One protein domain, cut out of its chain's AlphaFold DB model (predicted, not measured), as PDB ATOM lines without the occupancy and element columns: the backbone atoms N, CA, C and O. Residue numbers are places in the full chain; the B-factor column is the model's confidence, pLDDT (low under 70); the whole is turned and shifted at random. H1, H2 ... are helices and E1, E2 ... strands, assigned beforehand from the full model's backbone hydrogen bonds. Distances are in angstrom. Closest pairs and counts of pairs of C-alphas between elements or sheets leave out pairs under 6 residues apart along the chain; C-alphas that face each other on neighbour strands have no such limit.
ATOM      1  N   ALA A   5      31.765  15.158   8.872       90.38
ATOM      2  CA  ALA A   5      31.846  14.748  10.275       90.38
ATOM      3  C   ALA A   5      33.222  14.171  10.661       90.38
ATOM      4  O   ALA A   5      33.734  14.471  11.739       90.38
ATOM      5  N   ASP A   6      33.836  13.388   9.768       90.75
ATOM      6  CA  ASP A   6      35.155  12.795  10.002       90.75
ATOM      7  C   ASP A   6      36.238  13.880  10.042       90.75
ATOM      8  O   ASP A   6      37.107  13.852  10.913       90.75
ATOM      9  N   PHE A   7      36.150  14.874   9.151       92.81
ATOM     10  CA  PHE A   7      37.069  16.010   9.145       92.81
ATOM     11  C   PHE A   7      36.941  16.879  10.397       92.81
ATOM     12  O   PHE A   7      37.958  17.203  11.003       92.81
ATOM     13  N   LYS A   8      35.715  17.214  10.821       93.00
ATOM     14  CA  LYS A   8      35.489  17.993  12.050       93.00
ATOM     15  C   LYS A   8      36.117  17.298  13.254       93.00
ATOM     16  O   LYS A   8      36.973  17.868  13.920       93.00
ATOM     17  N   LYS A   9      35.802  16.011  13.443       91.88
ATOM     18  CA  LYS A   9      36.367  15.185  14.521       91.88
ATOM     19  C   LYS A   9      37.897  15.118  14.472       91.88
ATOM     20  O   LYS A   9      38.544  15.117  15.518       91.88
ATOM     21  N   PHE A  10      38.470  15.023  13.274       91.94
ATOM     22  CA  PHE A  10      39.915  15.015  13.075       91.94
ATOM     23  C   PHE A  10      40.557  16.341  13.498       91.94
ATOM     24  O   PHE A  10      41.490  16.337  14.300       91.94
ATOM     25  N   VAL A  11      40.026  17.463  13.010       91.44
ATOM     26  CA  VAL A  11      40.506  18.810  13.346       91.44
ATOM     27  C   VAL A  11      40.368  19.081  14.843       91.44
ATOM     28  O   VAL A  11      41.338  19.506  15.466       91.44
ATOM     29  N   ASP A  12      39.229  18.751  15.452       90.81
ATOM     30  CA  ASP A  12      38.994  18.924  16.893       90.81
ATOM     31  C   ASP A  12      40.001  18.137  17.746       90.81
ATOM     32  O   ASP A  12      40.410  18.578  18.820       90.81
ATOM     33  N   GLY A  13      40.451  16.974  17.261       87.00
ATOM     34  CA  GLY A  13      41.497  16.183  17.908       87.00
ATOM     35  C   GLY A  13      42.881  16.846  17.896       87.00
ATOM     36  O   GLY A  13      43.707  16.545  18.764       87.00
ATOM     37  N   LEU A  14      43.124  17.748  16.939       86.31
ATOM     38  CA  LEU A  14      44.403  18.422  16.694       86.31
ATOM     39  C   LEU A  14      44.428  19.886  17.151       86.31
ATOM     40  O   LEU A  14      45.513  20.411  17.403       86.31
ATOM     41  N   LEU A  15      43.267  20.527  17.311       78.50
ATOM     42  CA  LEU A  15      43.113  21.856  17.907       78.50
ATOM     43  C   LEU A  15      43.403  21.801  19.417       78.50
ATOM     44  O   LEU A  15      42.523  21.895  20.270       78.50
ATOM     45  N   LYS A  16      44.676  21.636  19.768       66.25
ATOM     46  CA  LYS A  16      45.210  21.856  21.115       66.25
ATOM     47  C   LYS A  16      46.285  22.936  21.030       66.25
ATOM     48  O   LYS A  16      47.007  22.976  20.037       66.25
ATOM     49  N   PRO A  17      46.433  23.804  22.043       54.38
ATOM     50  CA  PRO A  17      47.470  24.827  22.031       54.38
ATOM     51  C   PRO A  17      48.855  24.166  21.979       54.38
ATOM     52  O   PRO A  17      49.283  23.515  22.932       54.38
ATOM     53  N   VAL A  18      49.549  24.311  20.848       55.94
ATOM     54  CA  VAL A  18      50.936  23.867  20.683       55.94
ATOM     55  C   VAL A  18      51.847  25.068  20.934       55.94
ATOM     56  O   VAL A  18      51.791  26.064  20.223       55.94
ATOM     57  N   ASN A  19      52.701  24.973  21.954       51.59
ATOM     58  CA  ASN A  19      53.591  26.059  22.387       51.59
ATOM     59  C   ASN A  19      54.870  26.218  21.540       51.59
ATOM     60  O   ASN A  19      55.729  27.021  21.897       51.59
ATOM     61  N   ASN A  20      55.028  25.480  20.438       55.47
ATOM     62  CA  ASN A  20      56.254  25.511  19.640       55.47
ATOM     63  C   ASN A  20      56.012  26.083  18.242       55.47
ATOM     64  O   ASN A  20      55.467  25.420  17.364       55.47
ATOM     65  N   LYS A  21      56.475  27.320  18.044       58.78
ATOM     66  CA  LYS A  21      56.542  27.996  16.745       58.78
ATOM     67  C   LYS A  21      57.894  27.703  16.099       58.78
ATOM     68  O   LYS A  21      58.867  28.405  16.366       58.78
ATOM     69  N   ALA A  22      57.975  26.668  15.269       56.62
ATOM     70  CA  ALA A  22      59.182  26.380  14.494       56.62
ATOM     71  C   ALA A  22      58.868  26.358  12.989       56.62
ATOM     72  O   ALA A  22      58.135  25.499  12.511       56.62
ATOM     73  N   GLY A  23      59.450  27.301  12.237       70.50
ATOM     74  CA  GLY A  23      59.371  27.365  10.770       70.50
ATOM     75  C   GLY A  23      58.300  28.310  10.203       70.50
ATOM     76  O   GLY A  23      57.419  28.784  10.914       70.50
ATOM     77  N   LYS A  24      58.396  28.607   8.897       85.75
ATOM     78  CA  LYS A  24      57.411  29.422   8.159       85.75
ATOM     79  C   LYS A  24      56.125  28.617   7.920       85.75
ATOM     80  O   LYS A  24      56.220  27.448   7.544       85.75
ATOM     81  N   VAL A  25      54.956  29.254   8.056       85.69
ATOM     82  CA  VAL A  25      53.622  28.657   7.813       85.69
ATOM     83  C   VAL A  25      53.558  27.938   6.456       85.69
ATOM     84  O   VAL A  25      53.180  26.769   6.401       85.69
ATOM     85  N   ASP A  26      54.060  28.574   5.393       88.81
ATOM     86  CA  ASP A  26      54.155  28.002   4.039       88.81
ATOM     87  C   ASP A  26      54.837  26.623   3.996       88.81
ATOM     88  O   ASP A  26      54.315  25.678   3.406       88.81
ATOM     89  N   ALA A  27      55.991  26.482   4.653       89.69
ATOM     90  CA  ALA A  27      56.761  25.240   4.637       89.69
ATOM     91  C   ALA A  27      56.037  24.112   5.386       89.69
ATOM     92  O   ALA A  27      56.080  22.957   4.964       89.69
ATOM     93  N   ARG A  28      55.346  24.457   6.478       91.62
ATOM     94  CA  ARG A  28      54.560  23.510   7.277       91.62
ATOM     95  C   ARG A  28      53.353  23.015   6.494       91.62
ATOM     96  O   ARG A  28      53.126  21.813   6.448       91.62
ATOM     97  N   ILE A  29      52.637  23.903   5.805       91.25
ATOM     98  CA  ILE A  29      51.490  23.519   4.971       91.25
ATOM     99  C   ILE A  29      51.939  22.709   3.748       91.25
ATOM    100  O   ILE A  29      51.341  21.678   3.444       91.25
ATOM    101  N   LYS A  30      53.043  23.087   3.090       92.81
ATOM    102  CA  LYS A  30      53.619  22.319   1.968       92.81
ATOM    103  C   LYS A  30      54.087  20.915   2.349       92.81
ATOM    104  O   LYS A  30      54.244  20.079   1.463       92.81
ATOM    105  N   ALA A  31      54.234  20.604   3.639       92.19
ATOM    106  CA  ALA A  31      54.483  19.237   4.092       92.19
ATOM    107  C   ALA A  31      53.325  18.268   3.771       92.19
ATOM    108  O   ALA A  31      53.531  17.052   3.829       92.19
ATOM    109  N   LEU A  32      52.138  18.780   3.412       93.25
ATOM    110  CA  LEU A  32      51.007  17.996   2.907       93.25
ATOM    111  C   LEU A  32      51.211  17.440   1.495       93.25
ATOM    112  O   LEU A  32      50.439  16.572   1.089       93.25
ATOM    113  N   LEU A  33      52.208  17.915   0.745       92.12
ATOM    114  CA  LEU A  33      52.487  17.377  -0.583       92.12
ATOM    115  C   LEU A  33      52.920  15.905  -0.463       92.12
ATOM    116  O   LEU A  33      53.825  15.604   0.327       92.12
ATOM    117  N   PRO A  34      52.256  14.984  -1.186       90.75
ATOM    118  CA  PRO A  34      52.486  13.555  -1.033       90.75
ATOM    119  C   PRO A  34      53.794  13.112  -1.697       90.75
ATOM    120  O   PRO A  34      54.186  13.613  -2.751       90.75
ATOM    121  N   SER A  35      54.429  12.121  -1.084       89.31
ATOM    122  CA  SER A  35      55.545  11.340  -1.609       89.31
ATOM    123  C   SER A  35      55.061   9.960  -2.070       89.31
ATOM    124  O   SER A  35      53.954   9.521  -1.754       89.31
ATOM    125  N   ALA A  36      55.897   9.241  -2.826       85.19
ATOM    126  CA  ALA A  36      55.575   7.881  -3.254       85.19
ATOM    127  C   ALA A  36      55.341   6.956  -2.042       85.19
ATOM    128  O   ALA A  36      56.201   6.847  -1.173       85.19
ATOM    129  N   GLY A  37      54.189   6.277  -2.018       81.81
ATOM    130  CA  GLY A  37      53.801   5.356  -0.944       81.81
ATOM    131  C   GLY A  37      52.945   5.973   0.168       81.81
ATOM    132  O   GLY A  37      52.475   5.229   1.024       81.81
ATOM    133  N   ASP A  38      52.703   7.287   0.144       89.44
ATOM    134  CA  ASP A  38      51.789   7.927   1.092       89.44
ATOM    135  C   ASP A  38      50.330   7.513   0.839       89.44
ATOM    136  O   ASP A  38      49.886   7.365  -0.303       89.44
ATOM    137  N   GLU A  39      49.552   7.399   1.917       91.25
ATOM    138  CA  GLU A  39      48.095   7.475   1.820       91.25
ATOM    139  C   GLU A  39      47.718   8.876   1.324       91.25
ATOM    140  O   GLU A  39      48.236   9.874   1.830       91.25
ATOM    141  N   ILE A  40      46.812   8.962   0.348       93.69
ATOM    142  CA  ILE A  40      46.440  10.235  -0.272       93.69
ATOM    143  C   ILE A  40      44.946  10.527  -0.174       93.69
ATOM    144  O   ILE A  40      44.097   9.643  -0.277       93.69
ATOM    145  N   ILE A  41      44.634  11.812  -0.062       92.19
ATOM    146  CA  ILE A  41      43.317  12.382  -0.328       92.19
ATOM    147  C   ILE A  41      43.421  13.138  -1.650       92.19
ATOM    148  O   ILE A  41      44.326  13.952  -1.843       92.19
ATOM    149  N   LEU A  42      42.486  12.886  -2.569       90.31
ATOM    150  CA  LEU A  42      42.404  13.666  -3.802       90.31
ATOM    151  C   LEU A  42      42.114  15.126  -3.459       90.31
ATOM    152  O   LEU A  42      41.179  15.423  -2.713       90.31
ATOM    153  N   TYR A  43      42.877  16.048  -4.036       87.50
ATOM    154  CA  TYR A  43      42.749  17.464  -3.697       87.50
ATOM    155  C   TYR A  43      41.360  18.014  -4.056       87.50
ATOM    156  O   TYR A  43      40.794  18.796  -3.293       87.50
ATOM    157  N   LYS A  44      40.740  17.501  -5.131       84.06
ATOM    158  CA  LYS A  44      39.343  17.805  -5.491       84.06
ATOM    159  C   LYS A  44      38.345  17.461  -4.377       84.06
ATOM    160  O   LYS A  44      37.415  18.223  -4.126       84.06
ATOM    161  N   ASP A  45      38.544  16.343  -3.672       88.00
ATOM    162  CA  ASP A  45      37.666  15.916  -2.576       88.00
ATOM    163  C   ASP A  45      37.841  16.840  -1.361       88.00
ATOM    164  O   ASP A  45      36.868  17.168  -0.684       88.00
ATOM    165  N   PHE A  46      39.069  17.305  -1.116       88.31
ATOM    166  CA  PHE A  46      39.368  18.281  -0.068       88.31
ATOM    167  C   PHE A  46      38.774  19.669  -0.373       88.31
ATOM    168  O   PHE A  46      38.260  20.340   0.517       88.31
ATOM    169  N   GLN A  47      38.742  20.087  -1.639       84.44
ATOM    170  CA  GLN A  47      38.049  21.319  -2.039       84.44
ATOM    171  C   GLN A  47      36.523  21.201  -1.915       84.44
ATOM    172  O   GLN A  47      35.862  22.132  -1.448       84.44
ATOM    173  N   ARG A  48      35.949  20.046  -2.284       87.12
ATOM    174  CA  ARG A  48      34.516  19.756  -2.084       87.12
ATOM    175  C   ARG A  48      34.123  19.826  -0.613       87.12
ATOM    176  O   ARG A  48      33.046  20.330  -0.308       87.12
ATOM    177  N   LEU A  49      34.998  19.379   0.285       90.25
ATOM    178  CA  LEU A  49      34.801  19.459   1.731       90.25
ATOM    179  C   LEU A  49      34.611  20.904   2.217       90.25
ATOM    180  O   LEU A  49      33.657  21.158   2.951       90.25
ATOM    181  N   GLY A  50      35.436  21.852   1.756       89.06
ATOM    182  CA  GLY A  50      35.267  23.279   2.070       89.06
ATOM    183  C   GLY A  50      33.898  23.818   1.644       89.06
ATOM    184  O   GLY A  50      33.193  24.439   2.437       89.06
ATOM    185  N   LYS A  51      33.459  23.484   0.421       88.56
ATOM    186  CA  LYS A  51      32.108  23.833  -0.056       88.56
ATOM    187  C   LYS A  51      31.015  23.175   0.786       88.56
ATOM    188  O   LYS A  51      30.033  23.825   1.117       88.56
ATOM    189  N   GLY A  52      31.177  21.906   1.153       91.56
ATOM    190  CA  GLY A  52      30.235  21.176   2.002       91.56
ATOM    191  C   GLY A  52      30.044  21.821   3.376       91.56
ATOM    192  O   GLY A  52      28.908  22.010   3.808       91.56
ATOM    193  N   LEU A  53      31.142  22.216   4.024       92.69
ATOM    194  CA  LEU A  53      31.131  22.940   5.300       92.69
ATOM    195  C   LEU A  53      30.406  24.285   5.184       92.69
ATOM    196  O   LEU A  53      29.566  24.603   6.028       92.69
ATOM    197  N   LEU A  54      30.686  25.042   4.118       91.50
ATOM    198  CA  LEU A  54      30.004  26.304   3.831       91.50
ATOM    199  C   LEU A  54      28.502  26.089   3.600       91.50
ATOM    200  O   LEU A  54      27.686  26.845   4.121       91.50
ATOM    201  N   ARG A  55      28.114  25.037   2.874       92.50
ATOM    202  CA  ARG A  55      26.705  24.687   2.639       92.50
ATOM    203  C   ARG A  55      25.969  24.366   3.940       92.50
ATOM    204  O   ARG A  55      24.900  24.927   4.148       92.50
ATOM    205  N   GLU A  56      26.535  23.541   4.824       93.56
ATOM    206  CA  GLU A  56      25.959  23.272   6.157       93.56
ATOM    207  C   GLU A  56      25.809  24.561   6.982       93.56
ATOM    208  O   GLU A  56      24.764  24.790   7.589       93.56
ATOM    209  N   GLN A  57      26.816  25.439   6.962       93.81
ATOM    210  CA  GLN A  57      26.759  26.712   7.685       93.81
ATOM    211  C   GLN A  57      25.657  27.624   7.151       93.81
ATOM    212  O   GLN A  57      24.868  28.178   7.916       93.81
ATOM    213  N   LEU A  58      25.564  27.767   5.830       92.81
ATOM    214  CA  LEU A  58      24.586  28.647   5.202       92.81
ATOM    215  C   LEU A  58      23.162  28.097   5.283       92.81
ATOM    216  O   LEU A  58      22.225  28.884   5.453       92.81
ATOM    217  N   LEU A  59      22.983  26.785   5.123       93.38
ATOM    218  CA  LEU A  59      21.676  26.138   5.037       93.38
ATOM    219  C   LEU A  59      21.110  25.767   6.413       93.38
ATOM    220  O   LEU A  59      19.934  26.034   6.662       93.38
ATOM    221  N   ASP A  60      21.930  25.173   7.280       91.56
ATOM    222  CA  ASP A  60      21.511  24.606   8.569       91.56
ATOM    223  C   ASP A  60      21.937  25.471   9.767       91.56
ATOM    224  O   ASP A  60      21.527  25.207  10.896       91.56
ATOM    225  N   GLY A  61      22.717  26.535   9.537       90.94
ATOM    226  CA  GLY A  61      23.127  27.478  10.582       90.94
ATOM    227  C   GLY A  61      24.179  26.922  11.542       90.94
ATOM    228  O   GLY A  61      24.341  27.454  12.638       90.94
ATOM    229  N   VAL A  62      24.874  25.847  11.158       91.81
ATOM    230  CA  VAL A  62      25.953  25.245  11.952       91.81
ATOM    231  C   VAL A  62      27.208  26.110  11.841       91.81
ATOM    232  O   VAL A  62      27.647  26.407  10.735       91.81
ATOM    233  N   ASP A  63      27.812  26.491  12.968       91.50
ATOM    234  CA  ASP A  63      29.087  27.212  12.943       91.50
ATOM    235  C   ASP A  63      30.214  26.280  12.474       91.50
ATOM    236  O   ASP A  63      30.635  25.371  13.192       91.50
ATOM    237  N   ASN A  64      30.668  26.493  11.238       92.38
ATOM    238  CA  ASN A  64      31.747  25.738  10.617       92.38
ATOM    239  C   ASN A  64      32.957  26.623  10.293       92.38
ATOM    240  O   ASN A  64      33.858  26.163   9.586       92.38
ATOM    241  N   GLN A  65      33.002  27.867  10.784       90.62
ATOM    242  CA  GLN A  65      33.944  28.869  10.285       90.62
ATOM    243  C   GLN A  65      35.401  28.435  10.462       90.62
ATOM    244  O   GLN A  65      36.185  28.540   9.526       90.62
ATOM    245  N   CYS A  66      35.745  27.850  11.613       90.62
ATOM    246  CA  CYS A  66      37.094  27.337  11.869       90.62
ATOM    247  C   CYS A  66      37.521  26.265  10.848       90.62
ATOM    248  O   CYS A  66      38.642  26.285  10.343       90.62
ATOM    249  N   TYR A  67      36.623  25.342  10.496       92.31
ATOM    250  CA  TYR A  67      36.920  24.285   9.528       92.31
ATOM    251  C   TYR A  67      37.035  24.832   8.101       92.31
ATOM    252  O   TYR A  67      37.864  24.350   7.329       92.31
ATOM    253  N   ILE A  68      36.214  25.829   7.753       90.62
ATOM    254  CA  ILE A  68      36.271  26.524   6.461       90.62
ATOM    255  C   ILE A  68      37.611  27.255   6.331       90.62
ATOM    256  O   ILE A  68      38.313  27.041   5.342       90.62
ATOM    257  N   ASP A  69      38.007  28.016   7.354       89.44
ATOM    258  CA  ASP A  69      39.271  28.759   7.376       89.44
ATOM    259  C   ASP A  69      40.473  27.824   7.177       89.44
ATOM    260  O   ASP A  69      41.359  28.122   6.380       89.44
ATOM    261  N   ILE A  70      40.496  26.655   7.828       91.12
ATOM    262  CA  ILE A  70      41.567  25.659   7.644       91.12
ATOM    263  C   ILE A  70      41.664  25.201   6.184       91.12
ATOM    264  O   ILE A  70      42.765  25.131   5.628       91.12
ATOM    265  N   VAL A  71      40.532  24.883   5.545       90.44
ATOM    266  CA  VAL A  71      40.517  24.451   4.138       90.44
ATOM    267  C   VAL A  71      40.995  25.580   3.221       90.44
ATOM    268  O   VAL A  71      41.803  25.331   2.322       90.44
ATOM    269  N   GLU A  72      40.551  26.816   3.460       88.00
ATOM    270  CA  GLU A  72      40.951  27.996   2.685       88.00
ATOM    271  C   GLU A  72      42.437  28.335   2.852       88.00
ATOM    272  O   GLU A  72      43.125  28.572   1.858       88.00
ATOM    273  N   ILE A  73      42.972  28.288   4.075       89.38
ATOM    274  CA  ILE A  73      44.397  28.519   4.354       89.38
ATOM    275  C   ILE A  73      45.248  27.482   3.620       89.38
ATOM    276  O   ILE A  73      46.167  27.844   2.882       89.38
ATOM    277  N   ILE A  74      44.925  26.193   3.760       90.88
ATOM    278  CA  ILE A  74      45.651  25.121   3.066       90.88
ATOM    279  C   ILE A  74      45.608  25.342   1.551       90.88
ATOM    280  O   ILE A  74      46.632  25.212   0.876       90.88
ATOM    281  N   HIS A  75      44.448  25.728   1.017       86.50
ATOM    282  CA  HIS A  75      44.294  26.016  -0.403       86.50
ATOM    283  C   HIS A  75      45.188  27.171  -0.876       86.50
ATOM    284  O   HIS A  75      45.876  27.040  -1.893       86.50
ATOM    285  N   ASN A  76      45.211  28.274  -0.126       86.00
ATOM    286  CA  ASN A  76      45.983  29.473  -0.451       86.00
ATOM    287  C   ASN A  76      47.492  29.195  -0.525       86.00
ATOM    288  O   ASN A  76      48.176  29.756  -1.379       86.00
ATOM    289  N   TYR A  77      48.005  28.300   0.323       88.94
ATOM    290  CA  TYR A  77      49.431  27.959   0.370       88.94
ATOM    291  C   TYR A  77      49.850  26.857  -0.619       88.94
ATOM    292  O   TYR A  77      50.959  26.902  -1.158       88.94
ATOM    293  N   LEU A  78      48.998  25.861  -0.884       88.25
ATOM    294  CA  LEU A  78      49.322  24.764  -1.811       88.25
ATOM    295  C   LEU A  78      49.111  25.127  -3.289       88.25
ATOM    296  O   LEU A  78      49.763  24.556  -4.172       88.25
ATOM    297  N   GLY A  79      48.221  26.081  -3.563       76.25
ATOM    298  CA  GLY A  79      47.918  26.551  -4.910       76.25
ATOM    299  C   GLY A  79      47.041  25.594  -5.726       76.25
ATOM    300  O   GLY A  79      46.437  24.648  -5.211       76.25
ATOM    301  N   TRP A  80      46.926  25.888  -7.025       70.00
ATOM    302  CA  TRP A  80      45.910  25.303  -7.915       70.00
ATOM    303  C   TRP A  80      46.353  24.054  -8.684       70.00
ATOM    304  O   TRP A  80      45.502  23.363  -9.230       70.00
ATOM    305  N   ASN A  81      47.650  23.740  -8.710       74.44
ATOM    306  CA  ASN A  81      48.202  22.661  -9.543       74.44
ATOM    307  C   ASN A  81      48.350  21.319  -8.800       74.44
ATOM    308  O   ASN A  81      49.057  20.432  -9.274       74.44
ATOM    309  N   GLN A  82      47.737  21.174  -7.620       84.94
ATOM    310  CA  GLN A  82      47.869  19.963  -6.811       84.94
ATOM    311  C   GLN A  82      46.788  18.939  -7.145       84.94
ATOM    312  O   GLN A  82      45.602  19.256  -7.169       84.94
ATOM    313  N   ASN A  83      47.200  17.683  -7.322       86.44
ATOM    314  CA  ASN A  83      46.282  16.570  -7.579       86.44
ATOM    315  C   ASN A  83      45.847  15.861  -6.287       86.44
ATOM    316  O   ASN A  83      44.747  15.311  -6.207       86.44
ATOM    317  N   ALA A  84      46.706  15.867  -5.266       91.44
ATOM    318  CA  ALA A  84      46.495  15.147  -4.019       91.44
ATOM    319  C   ALA A  84      47.241  15.799  -2.848       91.44
ATOM    320  O   ALA A  84      48.209  16.534  -3.043       91.44
ATOM    321  N   ILE A  85      46.792  15.479  -1.637       93.75
ATOM    322  CA  ILE A  85      47.448  15.783  -0.361       93.75
ATOM    323  C   ILE A  85      47.591  14.495   0.450       93.75
ATOM    324  O   ILE A  85      46.874  13.523   0.207       93.75
ATOM    325  N   LYS A  86      48.492  14.483   1.430       95.00
ATOM    326  CA  LYS A  86      48.630  13.370   2.377       95.00
ATOM    327  C   LYS A  86      47.330  13.106   3.145       95.00
ATOM    328  O   LYS A  86      46.634  14.035   3.552       95.00
ATOM    329  N   GLY A  87      47.032  11.831   3.371       93.31
ATOM    330  CA  GLY A  87      45.901  11.364   4.169       93.31
ATOM    331  C   GLY A  87      45.985  11.802   5.630       93.31
ATOM    332  O   GLY A  87      47.054  12.160   6.124       93.31
ATOM    333  N   PHE A  88      44.854  11.771   6.338       91.69
ATOM    334  CA  PHE A  88      44.756  12.222   7.736       91.69
ATOM    335  C   PHE A  88      45.561  11.376   8.736       91.69
ATOM    336  O   PHE A  88      45.756  11.790   9.873       91.69
ATOM    337  N   SER A  89      46.068  10.214   8.319       89.62
ATOM    338  CA  SER A  89      47.005   9.396   9.094       89.62
ATOM    339  C   SER A  89      48.421   9.991   9.159       89.62
ATOM    340  O   SER A  89      49.213   9.594  10.016       89.62
ATOM    341  N   ALA A  90      48.761  10.945   8.281       91.62
ATOM    342  CA  ALA A  90      50.103  11.506   8.213       91.62
ATOM    343  C   ALA A  90      50.421  12.398   9.434       91.62
ATOM    344  O   ALA A  90      49.653  13.307   9.757       91.62
ATOM    345  N   PRO A  91      51.591  12.229  10.080       89.31
ATOM    346  CA  PRO A  91      51.930  12.957  11.306       89.31
ATOM    347  C   PRO A  91      52.107  14.468  11.096       89.31
ATOM    348  O   PRO A  91      51.954  15.240  12.038       89.31
ATOM    349  N   CYS A  92      52.381  14.915   9.863       90.56
ATOM    350  CA  CYS A  92      52.550  16.336   9.551       90.56
ATOM    351  C   CYS A  92      51.274  17.166   9.759       90.56
ATOM    352  O   CYS A  92      51.369  18.381   9.923       90.56
ATOM    353  N   TRP A  93      50.090  16.540   9.798       92.12
ATOM    354  CA  TRP A  93      48.831  17.255  10.007       92.12
ATOM    355  C   TRP A  93      48.785  18.025  11.326       92.12
ATOM    356  O   TRP A  93      48.191  19.099  11.367       92.12
ATOM    357  N   GLN A  94      49.439  17.541  12.383       90.31
ATOM    358  CA  GLN A  94      49.488  18.262  13.654       90.31
ATOM    359  C   GLN A  94      50.162  19.633  13.493       90.31
ATOM    360  O   GLN A  94      49.620  20.653  13.926       90.31
ATOM    361  N   ASP A  95      51.299  19.673  12.796       89.38
ATOM    362  CA  ASP A  95      52.023  20.915  12.529       89.38
ATOM    363  C   ASP A  95      51.274  21.817  11.544       89.38
ATOM    364  O   ASP A  95      51.327  23.040  11.687       89.38
ATOM    365  N   VAL A  96      50.566  21.237  10.571       91.75
ATOM    366  CA  VAL A  96      49.745  21.958   9.583       91.75
ATOM    367  C   VAL A  96      48.554  22.648  10.244       91.75
ATOM    368  O   VAL A  96      48.336  23.833  10.003       91.75
ATOM    369  N   ILE A  97      47.793  21.947  11.090       91.81
ATOM    370  CA  ILE A  97      46.633  22.525  11.792       91.81
ATOM    371  C   ILE A  97      47.083  23.623  12.758       91.81
ATOM    372  O   ILE A  97      46.460  24.686  12.819       91.81
ATOM    373  N   ALA A  98      48.206  23.419  13.452       88.56
ATOM    374  CA  ALA A  98      48.812  24.471  14.258       88.56
ATOM    375  C   ALA A  98      49.218  25.686  13.400       88.56
ATOM    376  O   ALA A  98      48.999  26.814  13.821       88.56
ATOM    377  N   ALA A  99      49.738  25.475  12.184       89.31
ATOM    378  CA  ALA A  99      50.105  26.563  11.272       89.31
ATOM    379  C   ALA A  99      48.872  27.334  10.784       89.31
ATOM    380  O   ALA A  99      48.888  28.558  10.759       89.31
ATOM    381  N   CYS A 100      47.784  26.630  10.454       89.88
ATOM    382  CA  CYS A 100      46.518  27.265  10.086       89.88
ATOM    383  C   CYS A 100      45.967  28.103  11.246       89.88
ATOM    384  O   CYS A 100      45.493  29.211  11.038       89.88
ATOM    385  N   SER A 101      46.099  27.615  12.481       87.50
ATOM    386  CA  SER A 101      45.652  28.335  13.681       87.50
ATOM    387  C   SER A 101      46.396  29.646  13.933       87.50
ATOM    388  O   SER A 101      45.856  30.519  14.604       87.50
ATOM    389  N   GLU A 102      47.605  29.811  13.392       87.25
ATOM    390  CA  GLU A 102      48.359  31.071  13.460       87.25
ATOM    391  C   GLU A 102      47.841  32.133  12.475       87.25
ATOM    392  O   GLU A 102      48.054  33.320  12.707       87.25
ATOM    393  N   GLU A 103      47.158  31.712  11.407       83.81
ATOM    394  CA  GLU A 103      46.579  32.576  10.365       83.81
ATOM    395  C   GLU A 103      45.077  32.838  10.586       83.81
ATOM    396  O   GLU A 103      44.485  33.682   9.915       83.81
ATOM    397  N   MET A 104      44.443  32.101  11.506       84.19
ATOM    398  CA  MET A 104      43.018  32.228  11.814       84.19
ATOM    399  C   MET A 104      42.719  33.384  12.795       84.19
ATOM    400  O   MET A 104      43.480  33.604  13.741       84.19
ATOM    401  N   PRO A 105      41.558  34.056  12.657       74.50
ATOM    402  CA  PRO A 105      40.613  33.925  11.547       74.50
ATOM    403  C   PRO A 105      41.137  34.634  10.293       74.50
ATOM    404  O   PRO A 105      41.794  35.675  10.385       74.50
ATOM    405  N   LEU A 106      40.789  34.113   9.116       75.06
ATOM    406  CA  LEU A 106      41.091  34.816   7.871       75.06
ATOM    407  C   LEU A 106      40.339  36.163   7.834       75.06
ATOM    408  O   LEU A 106      39.155  36.212   8.185       75.06
ATOM    409  N   PRO A 107      40.972  37.270   7.389       64.25
ATOM    410  CA  PRO A 107      40.272  38.534   7.202       64.25
ATOM    411  C   PRO A 107      39.154  38.351   6.171       64.25
ATOM    412  O   PRO A 107      39.415  38.157   4.983       64.25
ATOM    413  N   GLN A 108      37.898  38.400   6.615       57.19
ATOM    414  CA  GLN A 108      36.765  38.189   5.721       57.19
ATOM    415  C   GLN A 108      36.536  39.419   4.835       57.19
ATOM    416  O   GLN A 108      36.287  40.525   5.312       57.19
ATOM    417  N   THR A 109      36.579  39.235   3.518       54.88
ATOM    418  CA  THR A 109      36.134  40.238   2.545       54.88
ATOM    419  C   THR A 109      34.632  40.075   2.294       54.88
ATOM    420  O   THR A 109      34.198  39.470   1.317       54.88
TER     421      THR A 109
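Overview. This is residues 5 to 109 of the 528 residues of an uncharacterized protein of Prevotella intermedia (UniProt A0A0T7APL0). Look for H4 in the core, folded back beside the longer H3 as a helical hairpin, with H5 crossing H4. H2 packs on H5 and the last part of H4, H1 packs crosswise on H5, and a tiny two-stranded sheet, E1 beside E2, sits where H3 begins. The printed part has 105 residues, ordered H1 H2 E1 H3 H4 E2 H5, and is mostly helix; the sheet, E1 - E2, is antiparallel. It is compact, with a radius of gyration of the C-alphas of 13.4 A and spans of 39 by 31 by 27 A.

Along the chain. Find C-alpha 5 at (31.846, 14.748, 10.275); there H1 begins, residues 5 to 14, 14.6 A long. Go on to H2, residues 25 to 30, and E1, residues 40 to 42. H3, residues 43 to 60, starts at (42.749, 17.464, -3.697) and runs 25.5 A. Next come H4, residues 65 to 78, 20.0 A, and E2, residues 84 to 86. H5, residues 92 to 103, runs 17.3 A to C-alpha 103 at (46.579, 32.576, 10.365).

Arrangement. Start at the hub helices H4 and H5: they touch about perpendicular, at 74 degrees, C-alphas 70 and 100 being closest at 5.7 A. H3 and H4 touch as a hairpin, at a shallow tilt of 25 degrees, opposite ways; C-alphas 50 and 68 are closest, 5.6 A. H2 touches H5, C-alphas 29 and 96 closest at 5.2 A. H1 touches H5, C-alphas 14 and 94 closest at 5.9 A. Between E1 and E2, N 41 and O 85 are 2.8 A apart, within hydrogen-bond range. In H1, H2, H3 and H4 every O i to N i+4 pair is within range; in H5, 7 of 8 are.

Size, cuts and confidence. The C-alphas farthest apart, of Ala 36 and Gly 61, are 40.4 A apart. The printed part has no cut and no long link. Look for pLDDT under 70 at residues 16 to 22 and 107 to 109.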